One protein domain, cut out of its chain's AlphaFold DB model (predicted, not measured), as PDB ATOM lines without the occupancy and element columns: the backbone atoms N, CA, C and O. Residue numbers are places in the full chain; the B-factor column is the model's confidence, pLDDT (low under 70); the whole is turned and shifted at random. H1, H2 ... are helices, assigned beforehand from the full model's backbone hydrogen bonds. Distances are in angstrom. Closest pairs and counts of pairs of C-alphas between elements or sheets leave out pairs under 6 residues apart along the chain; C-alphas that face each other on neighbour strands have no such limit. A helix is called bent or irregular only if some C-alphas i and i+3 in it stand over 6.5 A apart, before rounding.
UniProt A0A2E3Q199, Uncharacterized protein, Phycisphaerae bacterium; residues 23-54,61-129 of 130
ATOM      1  N   ALA A  23     103.608 248.769  15.567       85.19
ATOM      2  CA  ALA A  23     102.321 248.152  15.878       85.19
ATOM      3  C   ALA A  23     101.134 249.109  15.654       85.19
ATOM      4  O   ALA A  23     100.063 248.669  15.249       85.19
ATOM      5  N   ALA A  24     101.305 250.411  15.906       85.00
ATOM      6  CA  ALA A  24     100.293 251.420  15.605       85.00
ATOM      7  C   ALA A  24     100.059 251.559  14.094       85.00
ATOM      8  O   ALA A  24      98.910 251.547  13.666       85.00
ATOM      9  N   ALA A  25     101.128 251.621  13.294       85.75
ATOM     10  CA  ALA A  25     101.034 251.662  11.837       85.75
ATOM     11  C   ALA A  25     100.327 250.416  11.283       85.75
ATOM     12  O   ALA A  25      99.405 250.544  10.485       85.75
ATOM     13  N   GLY A  26     100.690 249.226  11.776       86.94
ATOM     14  CA  GLY A  26     100.028 247.977  11.401       86.94
ATOM     15  C   GLY A  26      98.529 247.990  11.705       86.94
ATOM     16  O   GLY A  26      97.732 247.658  10.836       86.94
ATOM     17  N   VAL A  27      98.129 248.441  12.901       87.94
ATOM     18  CA  VAL A  27      96.704 248.555  13.256       87.94
ATOM     19  C   VAL A  27      95.981 249.546  12.351       87.94
ATOM     20  O   VAL A  27      94.917 249.215  11.849       87.94
ATOM     21  N   VAL A  28      96.544 250.730  12.102       87.25
ATOM     22  CA  VAL A  28      95.901 251.733  11.238       87.25
ATOM     23  C   VAL A  28      95.732 251.199   9.816       87.25
ATOM     24  O   VAL A  28      94.636 251.280   9.278       87.25
ATOM     25  N   LEU A  29      96.771 250.596   9.230       86.12
ATOM     26  CA  LEU A  29      96.709 250.053   7.870       86.12
ATOM     27  C   LEU A  29      95.710 248.898   7.752       86.12
ATOM     28  O   LEU A  29      94.877 248.900   6.847       86.12
ATOM     29  N   VAL A  30      95.752 247.936   8.680       88.50
ATOM     30  CA  VAL A  30      94.831 246.788   8.678       88.50
ATOM     31  C   VAL A  30      93.398 247.242   8.929       88.50
ATOM     32  O   VAL A  30      92.491 246.784   8.246       88.50
ATOM     33  N   SER A  31      93.170 248.168   9.859       87.44
ATOM     34  CA  SER A  31      91.834 248.709  10.102       87.44
ATOM     35  C   SER A  31      91.302 249.499   8.909       87.44
ATOM     36  O   SER A  31      90.119 249.412   8.606       87.44
ATOM     37  N   MET A  32      92.157 250.268   8.230       84.44
ATOM     38  CA  MET A  32      91.728 251.143   7.139       84.44
ATOM     39  C   MET A  32      91.453 250.375   5.851       84.44
ATOM     40  O   MET A  32      90.460 250.647   5.184       84.44
ATOM     41  N   TYR A  33      92.289 249.391   5.520       84.44
ATOM     42  CA  TYR A  33      92.203 248.671   4.248       84.44
ATOM     43  C   TYR A  33      91.666 247.241   4.377       84.44
ATOM     44  O   TYR A  33      91.220 246.670   3.386       84.44
ATOM     45  N   GLY A  34      91.669 246.658   5.578       86.25
ATOM     46  CA  GLY A  34      91.258 245.274   5.827       86.25
ATOM     47  C   GLY A  34      89.830 244.954   5.382       86.25
ATOM     48  O   GLY A  34      89.671 244.015   4.602       86.25
ATOM     49  N   PRO A  35      88.798 245.720   5.793       83.50
ATOM     50  CA  PRO A  35      87.419 245.491   5.345       83.50
ATOM     51  C   PRO A  35      87.276 245.497   3.821       83.50
ATOM     52  O   PRO A  35      86.564 244.679   3.245       83.50
ATOM     53  N   MET A  36      88.007 246.391   3.161       80.44
ATOM     54  CA  MET A  36      87.964 246.563   1.716       80.44
ATOM     55  C   MET A  36      88.697 245.437   0.969       80.44
ATOM     56  O   MET A  36      88.188 244.927  -0.029       80.44
ATOM     57  N   PHE A  37      89.846 244.983   1.480       82.38
ATOM     58  CA  PHE A  37      90.516 243.780   0.977       82.38
ATOM     59  C   PHE A  37      89.650 242.532   1.167       82.38
ATOM     60  O   PHE A  37      89.550 241.714   0.256       82.38
ATOM     61  N   ALA A  38      88.993 242.395   2.322       83.25
ATOM     62  CA  ALA A  38      88.070 241.294   2.570       83.25
ATOM     63  C   ALA A  38      86.921 241.310   1.551       83.25
ATOM     64  O   ALA A  38      86.645 240.291   0.922       83.25
ATOM     65  N   TRP A  39      86.314 242.473   1.303       80.19
ATOM     66  CA  TRP A  39      85.294 242.627   0.268       80.19
ATOM     67  C   TRP A  39      85.776 242.175  -1.122       80.19
ATOM     68  O   TRP A  39      85.079 241.415  -1.797       80.19
ATOM     69  N   MET A  40      86.984 242.578  -1.530       77.50
ATOM     70  CA  MET A  40      87.555 242.181  -2.823       77.50
ATOM     71  C   MET A  40      87.736 240.666  -2.964       77.50
ATOM     72  O   MET A  40      87.549 240.138  -4.061       77.50
ATOM     73  N   LEU A  41      88.104 239.983  -1.874       81.62
ATOM     74  CA  LEU A  41      88.344 238.538  -1.853       81.62
ATOM     75  C   LEU A  41      87.050 237.717  -1.788       81.62
ATOM     76  O   LEU A  41      87.003 236.628  -2.352       81.62
ATOM     77  N   PHE A  42      86.016 238.220  -1.108       79.00
ATOM     78  CA  PHE A  42      84.777 237.473  -0.865       79.00
ATOM     79  C   PHE A  42      83.658 237.740  -1.884       79.00
ATOM     80  O   PHE A  42      82.640 237.051  -1.838       79.00
ATOM     81  N   MET A  43      83.808 238.687  -2.820       72.56
ATOM     82  CA  MET A  43      82.820 238.851  -3.893       72.56
ATOM     83  C   MET A  43      82.969 237.772  -4.991       72.56
ATOM     84  O   MET A  43      84.059 237.627  -5.556       72.56
ATOM     85  N   PRO A  44      81.871 237.083  -5.365       66.56
ATOM     86  CA  PRO A  44      81.887 235.892  -6.223       66.56
ATOM     87  C   PRO A  44      82.128 236.168  -7.713       66.56
ATOM     88  O   PRO A  44      82.428 235.239  -8.458       66.56
ATOM     89  N   GLU A  45      82.005 237.415  -8.175       67.75
ATOM     90  CA  GLU A  45      82.286 237.738  -9.578       67.75
ATOM     91  C   GLU A  45      83.782 237.607  -9.903       67.75
ATOM     92  O   GLU A  45      84.645 237.835  -9.052       67.75
ATOM     93  N   THR A  46      84.098 237.278 -11.155       65.75
ATOM     94  CA  THR A  46      85.465 237.335 -11.690       65.75
ATOM     95  C   THR A  46      86.080 238.725 -11.491       65.75
ATOM     96  O   THR A  46      85.360 239.719 -11.379       65.75
ATOM     97  N   TRP A  47      87.415 238.818 -11.460       73.75
ATOM     98  CA  TRP A  47      88.144 240.091 -11.379       73.75
ATOM     99  C   TRP A  47      87.754 241.036 -12.531       73.75
ATOM    100  O   TRP A  47      88.324 240.980 -13.613       73.75
ATOM    101  N   SER A  48      86.754 241.886 -12.291       74.94
ATOM    102  CA  SER A  48      86.253 242.892 -13.237       74.94
ATOM    103  C   SER A  48      87.159 244.127 -13.275       74.94
ATOM    104  O   SER A  48      87.772 244.450 -12.253       74.94
ATOM    105  N   ASP A  49      87.134 244.894 -14.368       78.50
ATOM    106  CA  ASP A  49      87.832 246.190 -14.493       78.50
ATOM    107  C   ASP A  49      87.511 247.155 -13.343       78.50
ATOM    108  O   ASP A  49      88.372 247.894 -12.871       78.50
ATOM    109  N   HIS A  50      86.289 247.082 -12.810       74.56
ATOM    110  CA  HIS A  50      85.880 247.848 -11.638       74.56
ATOM    111  C   HIS A  50      86.684 247.499 -10.372       74.56
ATOM    112  O   HIS A  50      86.982 248.372  -9.569       74.56
ATOM    113  N   ARG A  51      87.079 246.235 -10.162       75.69
ATOM    114  CA  ARG A  51      87.923 245.878  -9.006       75.69
ATOM    115  C   ARG A  51      89.333 246.422  -9.180       75.69
ATOM    116  O   ARG A  51      89.900 246.925  -8.216       75.69
ATOM    117  N   TRP A  52      89.874 246.367 -10.396       81.12
ATOM    118  CA  TRP A  52      91.187 246.930 -10.704       81.12
ATOM    119  C   TRP A  52      91.226 248.449 -10.534       81.12
ATOM    120  O   TRP A  52      92.173 248.964  -9.939       81.12
ATOM    121  N   SER A  53      90.181 249.162 -10.964       79.75
ATOM    122  CA  SER A  53      90.088 250.610 -10.748       79.75
ATOM    123  C   SER A  53      89.983 250.955  -9.263       79.75
ATOM    124  O   SER A  53      90.695 251.837  -8.784       79.75
ATOM    125  N   VAL A  54      89.183 250.201  -8.504       78.44
ATOM    126  CA  VAL A  54      89.064 250.354  -7.050       78.44
ATOM    127  C   VAL A  54      90.406 250.111  -6.347       78.44
ATOM    128  O   VAL A  54      90.751 250.846  -5.424       78.44
ATOM    129  N   LEU A  61      91.424 256.687  -1.216       79.38
ATOM    130  CA  LEU A  61      90.038 256.596  -0.746       79.38
ATOM    131  C   LEU A  61      89.747 257.315   0.583       79.38
ATOM    132  O   LEU A  61      88.753 258.039   0.645       79.38
ATOM    133  N   PRO A  62      90.576 257.183   1.638       78.00
ATOM    134  CA  PRO A  62      90.297 257.820   2.925       78.00
ATOM    135  C   PRO A  62      90.197 259.345   2.834       78.00
ATOM    136  O   PRO A  62      89.357 259.956   3.489       78.00
ATOM    137  N   GLY A  63      91.043 259.965   2.011       79.62
ATOM    138  CA  GLY A  63      91.045 261.405   1.778       79.62
ATOM    139  C   GLY A  63      90.191 261.837   0.591       79.62
ATOM    140  O   GLY A  63      90.111 263.033   0.323       79.62
ATOM    141  N   LEU A  64      89.544 260.908  -0.114       80.31
ATOM    142  CA  LEU A  64      88.815 261.193  -1.350       80.31
ATOM    143  C   LEU A  64      87.596 262.076  -1.100       80.31
ATOM    144  O   LEU A  64      87.411 263.061  -1.805       80.31
ATOM    145  N   VAL A  65      86.832 261.791  -0.044       79.38
ATOM    146  CA  VAL A  65      85.676 262.606   0.362       79.38
ATOM    147  C   VAL A  65      86.095 264.035   0.741       79.38
ATOM    148  O   VAL A  65      85.635 264.970   0.084       79.38
ATOM    149  N   PRO A  66      86.986 264.264   1.729       79.56
ATOM    150  CA  PRO A  66      87.390 265.627   2.076       79.56
ATOM    151  C   PRO A  66      88.142 266.331   0.935       79.56
ATOM    152  O   PRO A  66      87.974 267.532   0.742       79.56
ATOM    153  N   GLY A  67      88.927 265.599   0.138       78.56
ATOM    154  CA  GLY A  67      89.631 266.144  -1.021       78.56
ATOM    155  C   GLY A  67      88.692 266.619  -2.127       78.56
ATOM    156  O   GLY A  67      88.890 267.713  -2.656       78.56
ATOM    157  N   ALA A  68      87.648 265.842  -2.428       78.50
ATOM    158  CA  ALA A  68      86.628 266.197  -3.409       78.50
ATOM    159  C   ALA A  68      85.781 267.385  -2.941       78.50
ATOM    160  O   ALA A  68      85.597 268.320  -3.710       78.50
ATOM    161  N   MET A  69      85.347 267.408  -1.673       82.94
ATOM    162  CA  MET A  69      84.580 268.536  -1.121       82.94
ATOM    163  C   MET A  69      85.354 269.856  -1.205       82.94
ATOM    164  O   MET A  69      84.792 270.893  -1.545       82.94
ATOM    165  N   VAL A  70      86.657 269.824  -0.914       83.38
ATOM    166  CA  VAL A  70      87.512 271.011  -1.029       83.38
ATOM    167  C   VAL A  70      87.732 271.385  -2.494       83.38
ATOM    168  O   VAL A  70      87.684 272.561  -2.835       83.38
ATOM    169  N   ALA A  71      87.978 270.418  -3.377       82.31
ATOM    170  CA  ALA A  71      88.150 270.708  -4.798       82.31
ATOM    171  C   ALA A  71      86.895 271.333  -5.424       82.31
ATOM    172  O   ALA A  71      87.030 272.314  -6.152       82.31
ATOM    173  N   ASP A  72      85.712 270.824  -5.078       81.56
ATOM    174  CA  ASP A  72      84.417 271.339  -5.522       81.56
ATOM    175  C   ASP A  72      84.176 272.768  -5.016       81.56
ATOM    176  O   ASP A  72      83.933 273.682  -5.802       81.56
ATOM    177  N   ALA A  73      84.408 273.009  -3.720       81.88
ATOM    178  CA  ALA A  73      84.276 274.337  -3.116       81.88
ATOM    179  C   ALA A  73      85.178 275.406  -3.763       81.88
ATOM    180  O   ALA A  73      84.859 276.594  -3.722       81.88
ATOM    181  N   PHE A  74      86.305 275.000  -4.354       84.50
ATOM    182  CA  PHE A  74      87.246 275.895  -5.027       84.50
ATOM    183  C   PHE A  74      87.209 275.791  -6.563       84.50
ATOM    184  O   PHE A  74      88.100 276.340  -7.211       84.50
ATOM    185  N   GLY A  75      86.224 275.095  -7.148       76.44
ATOM    186  CA  GLY A  75      86.066 274.955  -8.603       76.44
ATOM    187  C   GLY A  75      87.296 274.368  -9.306       76.44
ATOM    188  O   GLY A  75      87.673 274.803 -10.394       76.44
ATOM    189  N   LYS A  76      87.994 273.441  -8.646       79.81
ATOM    190  CA  LYS A  76      89.292 272.925  -9.089       79.81
ATOM    191  C   LYS A  76      89.146 271.784 -10.099       79.81
ATOM    192  O   LYS A  76      88.220 270.988 -10.027       79.81
ATOM    193  N   SER A  77      90.121 271.666 -11.004       83.06
ATOM    194  CA  SER A  77      90.219 270.550 -11.962       83.06
ATOM    195  C   SER A  77      90.299 269.174 -11.275       83.06
ATOM    196  O   SER A  77      90.738 269.071 -10.122       83.06
ATOM    197  N   GLU A  78      89.977 268.105 -12.003       76.62
ATOM    198  CA  GLU A  78      90.047 266.721 -11.502       76.62
ATOM    199  C   GLU A  78      91.446 266.335 -10.990       76.62
ATOM    200  O   GLU A  78      91.584 265.724  -9.929       76.62
ATOM    201  N   THR A  79      92.508 266.776 -11.671       81.25
ATOM    202  CA  THR A  79      93.899 266.535 -11.250       81.25
ATOM    203  C   THR A  79      94.188 267.140  -9.876       81.25
ATOM    204  O   THR A  79      94.815 266.522  -9.016       81.25
ATOM    205  N   SER A  80      93.694 268.354  -9.629       82.25
ATOM    206  CA  SER A  80      93.812 269.004  -8.321       82.25
ATOM    207  C   SER A  80      92.975 268.316  -7.241       82.25
ATOM    208  O   SER A  80      93.416 268.280  -6.092       82.25
ATOM    209  N   ALA A  81      91.820 267.741  -7.588       79.12
ATOM    210  CA  ALA A  81      91.005 266.961  -6.657       79.12
ATOM    211  C   ALA A  81      91.731 265.690  -6.196       79.12
ATOM    212  O   ALA A  81      91.768 265.405  -5.000       79.12
ATOM    213  N   LEU A  82      92.400 264.986  -7.115       81.25
ATOM    214  CA  LEU A  82      93.234 263.822  -6.797       81.25
ATOM    215  C   LEU A  82      94.421 264.175  -5.890       81.25
ATOM    216  O   LEU A  82      94.709 263.451  -4.935       81.25
ATOM    217  N   LEU A  83      95.095 265.302  -6.143       85.38
ATOM    218  CA  LEU A  83      96.197 265.770  -5.294       85.38
ATOM    219  C   LEU A  83      95.719 266.156  -3.888       85.38
ATOM    220  O   LEU A  83      96.366 265.812  -2.896       85.38
ATOM    221  N   LEU A  84      94.570 266.832  -3.791       85.19
ATOM    222  CA  LEU A  84      93.927 267.157  -2.518       85.19
ATOM    223  C   LEU A  84      93.552 265.881  -1.764       85.19
ATOM    224  O   LEU A  84      93.917 265.736  -0.602       85.19
ATOM    225  N   ALA A  85      92.910 264.928  -2.436       84.56
ATOM    226  CA  ALA A  85      92.528 263.649  -1.853       84.56
ATOM    227  C   ALA A  85      93.736 262.852  -1.339       84.56
ATOM    228  O   ALA A  85      93.720 262.324  -0.223       84.56
ATOM    229  N   SER A  86      94.824 262.828  -2.109       84.00
ATOM    230  CA  SER A  86      96.086 262.197  -1.706       84.00
ATOM    231  C   SER A  86      96.682 262.876  -0.474       84.00
ATOM    232  O   SER A  86      97.070 262.206   0.484       84.00
ATOM    233  N   SER A  87      96.678 264.209  -0.450       87.56
ATOM    234  CA  SER A  87      97.177 264.998   0.682       87.56
ATOM    235  C   SER A  87      96.353 264.764   1.949       87.56
ATOM    236  O   SER A  87      96.917 264.535   3.018       87.56
ATOM    237  N   PHE A  88      95.021 264.749   1.837       86.44
ATOM    238  CA  PHE A  88      94.136 264.441   2.959       86.44
ATOM    239  C   PHE A  88      94.325 263.016   3.465       86.44
ATOM    240  O   PHE A  88      94.322 262.798   4.674       86.44
ATOM    241  N   THR A  89      94.552 262.056   2.569       86.19
ATOM    242  CA  THR A  89      94.808 260.670   2.972       86.19
ATOM    243  C   THR A  89      96.092 260.559   3.785       86.19
ATOM    244  O   THR A  89      96.092 259.956   4.858       86.19
ATOM    245  N   LEU A  90      97.178 261.188   3.319       87.38
ATOM    246  CA  LEU A  90      98.438 261.245   4.061       87.38
ATOM    247  C   LEU A  90      98.257 261.930   5.418       87.38
ATOM    248  O   LEU A  90      98.750 261.431   6.429       87.38
ATOM    249  N   LEU A  91      97.511 263.035   5.460       89.12
ATOM    250  CA  LEU A  91      97.225 263.749   6.698       89.12
ATOM    251  C   LEU A  91      96.446 262.875   7.692       89.12
ATOM    252  O   LEU A  91      96.827 262.790   8.858       89.12
ATOM    253  N   MET A  92      95.400 262.178   7.243       85.56
ATOM    254  CA  MET A  92      94.630 261.256   8.086       85.56
ATOM    255  C   MET A  92      95.484 260.089   8.582       85.56
ATOM    256  O   MET A  92      95.432 259.761   9.768       85.56
ATOM    257  N   LEU A  93      96.316 259.502   7.715       86.81
ATOM    258  CA  LEU A  93      97.266 258.457   8.098       86.81
ATOM    259  C   LEU A  93      98.213 258.940   9.195       86.81
ATOM    260  O   LEU A  93      98.391 258.240  10.190       86.81
ATOM    261  N   LEU A  94      98.781 260.138   9.050       89.00
ATOM    262  CA  LEU A  94      99.672 260.724  10.048       89.00
ATOM    263  C   LEU A  94      98.949 260.982  11.372       89.00
ATOM    264  O   LEU A  94      99.477 260.621  12.424       89.00
ATOM    265  N   ILE A  95      97.738 261.546  11.334       88.56
ATOM    266  CA  ILE A  95      96.934 261.814  12.534       88.56
ATOM    267  C   ILE A  95      96.608 260.507  13.255       88.56
ATOM    268  O   ILE A  95      96.891 260.377  14.446       88.56
ATOM    269  N   PHE A  96      96.057 259.514  12.556       87.50
ATOM    270  CA  PHE A  96      95.689 258.239  13.169       87.50
ATOM    271  C   PHE A  96      96.898 257.454  13.648       87.50
ATOM    272  O   PHE A  96      96.850 256.871  14.729       87.50
ATOM    273  N   TRP A  97      97.998 257.468  12.899       87.50
ATOM    274  CA  TRP A  97      99.242 256.843  13.327       87.50
ATOM    275  C   TRP A  97      99.796 257.499  14.588       87.50
ATOM    276  O   TRP A  97     100.173 256.796  15.533       87.50
ATOM    277  N   HIS A  98      99.803 258.831  14.641       87.19
ATOM    278  CA  HIS A  98     100.226 259.570  15.821       87.19
ATOM    279  C   HIS A  98      99.334 259.231  17.021       87.19
ATOM    280  O   HIS A  98      99.836 258.808  18.061       87.19
ATOM    281  N   LEU A  99      98.010 259.285  16.847       84.94
ATOM    282  CA  LEU A  99      97.028 259.008  17.897       84.94
ATOM    283  C   LEU A  99      97.104 257.553  18.402       84.94
ATOM    284  O   LEU A  99      97.074 257.295  19.606       84.94
ATOM    285  N   ALA A 100      97.299 256.592  17.497       82.25
ATOM    286  CA  ALA A 100      97.495 255.178  17.816       82.25
ATOM    287  C   ALA A 100      98.862 254.881  18.470       82.25
ATOM    288  O   ALA A 100      99.047 253.821  19.085       82.25
ATOM    289  N   SER A 101      99.819 255.807  18.360       84.31
ATOM    290  CA  SER A 101     101.144 255.707  18.980       84.31
ATOM    291  C   SER A 101     101.178 256.217  20.426       84.31
ATOM    292  O   SER A 101     102.067 255.802  21.171       84.31
ATOM    293  N   ILE A 102     100.204 257.035  20.856       86.12
ATOM    294  CA  ILE A 102     100.134 257.611  22.217       86.12
ATOM    295  C   ILE A 102      99.968 256.519  23.287       86.12
ATOM    296  O   ILE A 102     100.610 256.554  24.336       86.12
ATOM    297  N   GLY A 103      99.137 255.503  23.035       81.62
ATOM    298  CA  GLY A 103      98.880 254.456  24.023       81.62
ATOM    299  C   GLY A 103      98.081 253.272  23.493       81.62
ATOM    300  O   GLY A 103      97.431 253.344  22.453       81.62
ATOM    301  N   ARG A 104      98.103 252.156  24.236       83.00
ATOM    302  CA  ARG A 104      97.418 250.910  23.838       83.00
ATOM    303  C   ARG A 104      95.897 251.081  23.736       83.00
ATOM    304  O   ARG A 104      95.300 250.534  22.817       83.00
ATOM    305  N   ARG A 105      95.286 251.851  24.648       85.94
ATOM    306  CA  ARG A 105      93.843 252.156  24.613       85.94
ATOM    307  C   ARG A 105      93.489 252.996  23.384       85.94
ATOM    308  O   ARG A 105      92.610 252.601  22.631       85.94
ATOM    309  N   CYS A 106      94.234 254.075  23.127       85.69
ATOM    310  CA  CYS A 106      94.055 254.909  21.933       85.69
ATOM    311  C   CYS A 106      94.211 254.098  20.644       85.69
ATOM    312  O   CYS A 106      93.396 254.242  19.745       85.69
ATOM    313  N   ARG A 107      95.188 253.185  20.574       85.19
ATOM    314  CA  ARG A 107      95.362 252.290  19.422       85.19
ATOM    315  C   ARG A 107      94.129 251.438  19.137       85.19
ATOM    316  O   ARG A 107      93.745 251.325  17.981       85.19
ATOM    317  N   LEU A 108      93.530 250.843  20.170       85.56
ATOM    318  CA  LEU A 108      92.315 250.044  20.006       85.56
ATOM    319  C   LEU A 108      91.139 250.912  19.562       85.56
ATOM    320  O   LEU A 108      90.448 250.545  18.623       85.56
ATOM    321  N   VAL A 109      90.953 252.079  20.184       88.19
ATOM    322  CA  VAL A 109      89.871 253.007  19.824       88.19
ATOM    323  C   VAL A 109      90.012 253.478  18.377       88.19
ATOM    324  O   VAL A 109      89.068 253.352  17.606       88.19
ATOM    325  N   VAL A 110      91.197 253.949  17.978       87.12
ATOM    326  CA  VAL A 110      91.480 254.369  16.596       87.12
ATOM    327  C   VAL A 110      91.289 253.206  15.633       87.12
ATOM    328  O   VAL A 110      90.622 253.365  14.618       87.12
ATOM    329  N   GLY A 111      91.815 252.026  15.967       85.50
ATOM    330  CA  GLY A 111      91.664 250.832  15.142       85.50
ATOM    331  C   GLY A 111      90.201 250.451  14.917       85.50
ATOM    332  O   GLY A 111      89.824 250.167  13.785       85.50
ATOM    333  N   VAL A 112      89.367 250.485  15.960       88.19
ATOM    334  CA  VAL A 112      87.931 250.177  15.859       88.19
ATOM    335  C   VAL A 112      87.188 251.252  15.069       88.19
ATOM    336  O   VAL A 112      86.413 250.910  14.182       88.19
ATOM    337  N   LEU A 113      87.438 252.537  15.337       87.88
ATOM    338  CA  LEU A 113      86.781 253.638  14.621       87.88
ATOM    339  C   LEU A 113      87.098 253.611  13.123       87.88
ATOM    340  O   LEU A 113      86.190 253.687  12.299       87.88
ATOM    341  N   VAL A 114      88.377 253.456  12.772       85.94
ATOM    342  CA  VAL A 114      88.824 253.380  11.375       85.94
ATOM    343  C   VAL A 114      88.266 252.127  10.697       85.94
ATOM    344  O   VAL A 114      87.810 252.206   9.559       85.94
ATOM    345  N   PHE A 115      88.233 250.992  11.400       86.75
ATOM    346  CA  PHE A 115      87.655 249.752  10.881       86.75
ATOM    347  C   PHE A 115      86.153 249.876  10.614       86.75
ATOM    348  O   PHE A 115      85.683 249.443   9.564       86.75
ATOM    349  N   LEU A 116      85.396 250.485  11.531       87.25
ATOM    350  CA  LEU A 116      83.964 250.730  11.349       87.25
ATOM    351  C   LEU A 116      83.713 251.665  10.166       87.25
ATOM    352  O   LEU A 116      82.889 251.346   9.316       87.25
ATOM    353  N   ALA A 117      84.456 252.771  10.067       83.25
ATOM    354  CA  ALA A 117      84.346 253.695   8.940       83.25
ATOM    355  C   ALA A 117      84.650 253.004   7.598       83.25
ATOM    356  O   ALA A 117      83.881 253.138   6.648       83.25
ATOM    357  N   SER A 118      85.726 252.213   7.538       81.00
ATOM    358  CA  SER A 118      86.099 251.435   6.351       81.00
ATOM    359  C   SER A 118      85.041 250.382   5.997       81.00
ATOM    360  O   SER A 118      84.661 250.245   4.835       81.00
ATOM    361  N   SER A 119      84.481 249.699   7.001       81.81
ATOM    362  CA  SER A 119      83.409 248.716   6.807       81.81
ATOM    363  C   SER A 119      82.135 249.363   6.268       81.81
ATOM    364  O   SER A 119      81.575 248.865   5.298       81.81
ATOM    365  N   ILE A 120      81.698 250.490   6.843       83.56
ATOM    366  CA  ILE A 120      80.533 251.247   6.357       83.56
ATOM    367  C   ILE A 120      80.747 251.648   4.898       83.56
ATOM    368  O   ILE A 120      79.864 251.445   4.073       83.56
ATOM    369  N   HIS A 121      81.930 252.160   4.560       75.31
ATOM    370  CA  HIS A 121      82.246 252.544   3.188       75.31
ATOM    371  C   HIS A 121      82.207 251.351   2.218       75.31
ATOM    372  O   HIS A 121      81.591 251.444   1.157       75.31
ATOM    373  N   ALA A 122      82.790 250.209   2.597       73.94
ATOM    374  CA  ALA A 122      82.722 248.982   1.805       73.94
ATOM    375  C   ALA A 122      81.271 248.500   1.617       73.94
ATOM    376  O   ALA A 122      80.889 248.118   0.513       73.94
ATOM    377  N   PHE A 123      80.437 248.580   2.657       78.81
ATOM    378  CA  PHE A 123      79.011 248.264   2.561       78.81
ATOM    379  C   PHE A 123      78.257 249.206   1.621       78.81
ATOM    380  O   PHE A 123      77.447 248.735   0.828       78.81
ATOM    381  N   LEU A 124      78.531 250.511   1.663       75.88
ATOM    382  CA  LEU A 124      77.923 251.470   0.737       75.88
ATOM    383  C   LEU A 124      78.313 251.167  -0.714       75.88
ATOM    384  O   LEU A 124      77.449 251.174  -1.585       75.88
ATOM    385  N   MET A 125      79.576 250.820  -0.973       68.94
ATOM    386  CA  MET A 125      80.033 250.399  -2.306       68.94
ATOM    387  C   MET A 125      79.303 249.150  -2.821       68.94
ATOM    388  O   MET A 125      79.086 249.026  -4.023       68.94
ATOM    389  N   ILE A 126      78.909 248.229  -1.934       68.19
ATOM    390  CA  ILE A 126      78.060 247.081  -2.292       68.19
ATOM    391  C   ILE A 126      76.626 247.543  -2.567       68.19
ATOM    392  O   ILE A 126      76.044 247.161  -3.577       68.19
ATOM    393  N   ALA A 127      76.057 248.352  -1.670       64.62
ATOM    394  CA  ALA A 127      74.651 248.744  -1.702       64.62
ATOM    395  C   ALA A 127      74.298 249.643  -2.896       64.62
ATOM    396  O   ALA A 127      73.242 249.465  -3.485       64.62
ATOM    397  N   PHE A 128      75.181 250.566  -3.289       60.56
ATOM    398  CA  PHE A 128      74.982 251.435  -4.460       60.56
ATOM    399  C   PHE A 128      75.285 250.751  -5.802       60.56
ATOM    400  O   PHE A 128      75.227 251.394  -6.849       60.56
ATOM    401  N   ARG A 129      75.639 249.462  -5.783       52.97
ATOM    402  CA  ARG A 129      75.851 248.640  -6.980       52.97
ATOM    403  C   ARG A 129      74.634 247.760  -7.323       52.97
ATOM    404  O   ARG A 129      74.722 247.003  -8.287       52.97
TER     405      ARG A 129
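What this domain is: This is residues 23 to 54 and 61 to 129 of the 130 residues of an uncharacterized protein of Phycisphaerae bacterium (UniProt A0A2E3Q199). Two long helices, H4 and H5, make a narrow V closed by a tight turn; H1a packs alongside H5 and also on the part of H4 near the closed end, while the bent H1's second arm, H1b, turns off at a steep angle and still packs on H5. H3 packs on H4, and the little H2 lies toward the open end, touching no helix. The printed part has 101 residues with five named helices, H1 to H5 in order, and no named strand: all helix. It is flat, spanning 40 by 38 by 19 A, and only just compact, close to loose, with a radius of gyration of the C-alphas of 15.1 A.

Where its parts are: H1, residues 23 to 42, starts with C-alpha 23 at (102.321, 248.152, 15.878). By its hydrogen bonds it was assigned as one helix, but it is bent, with C-alphas 32 and 35 7.3 A apart; its arms are H1a, residues 23 to 32, and H1b, residues 35 to 42. H2 is residues 49 to 54. H3, residues 61 to 73, is irregular: C-alphas 62 and 65 are 7.1 A apart. H4, residues 78 to 102, measures 36.4 A. H5, residues 104 to 127, measures 34.3 A and ends with C-alpha 127 at (74.651, 248.744, -1.702).

How they stand to each other: H1a, H4 and H5 form an up-and-down bundle, each running against the one before. H1a touches H5 at a shallow tilt of 19 degrees, closest at the C-alphas of Ser 31 and Phe 115, 4.4 A. H4 touches H1a with residues 93 to 101 alone, closest at C-alphas 100 and 24, 5.2 A. H4 and H5 are a hairpin at a shallow tilt of 33 degrees, only just short of steep; their closest C-alphas, Ala 100 and Arg 107, are 3.9 A apart. H3 touches H4 at a steep tilt of 50 degrees, closest at C-alphas 67 and 85, 3.9 A. Every O i to N i+4 pair is within hydrogen-bond range in H1a, H1b, H2, H4 and H5, and 7 of 9 in H3.

The domain as a whole: The farthest C-alphas, Thr 46 and Ile 102, are 42.1 A apart. Residues 55 to 60 are cut out, leaving 8.9 A between C-alphas 54 and 61. Of the links printed whole, none is long. The pLDDT is under 70 at residues 44 to 46 and 125 to 129.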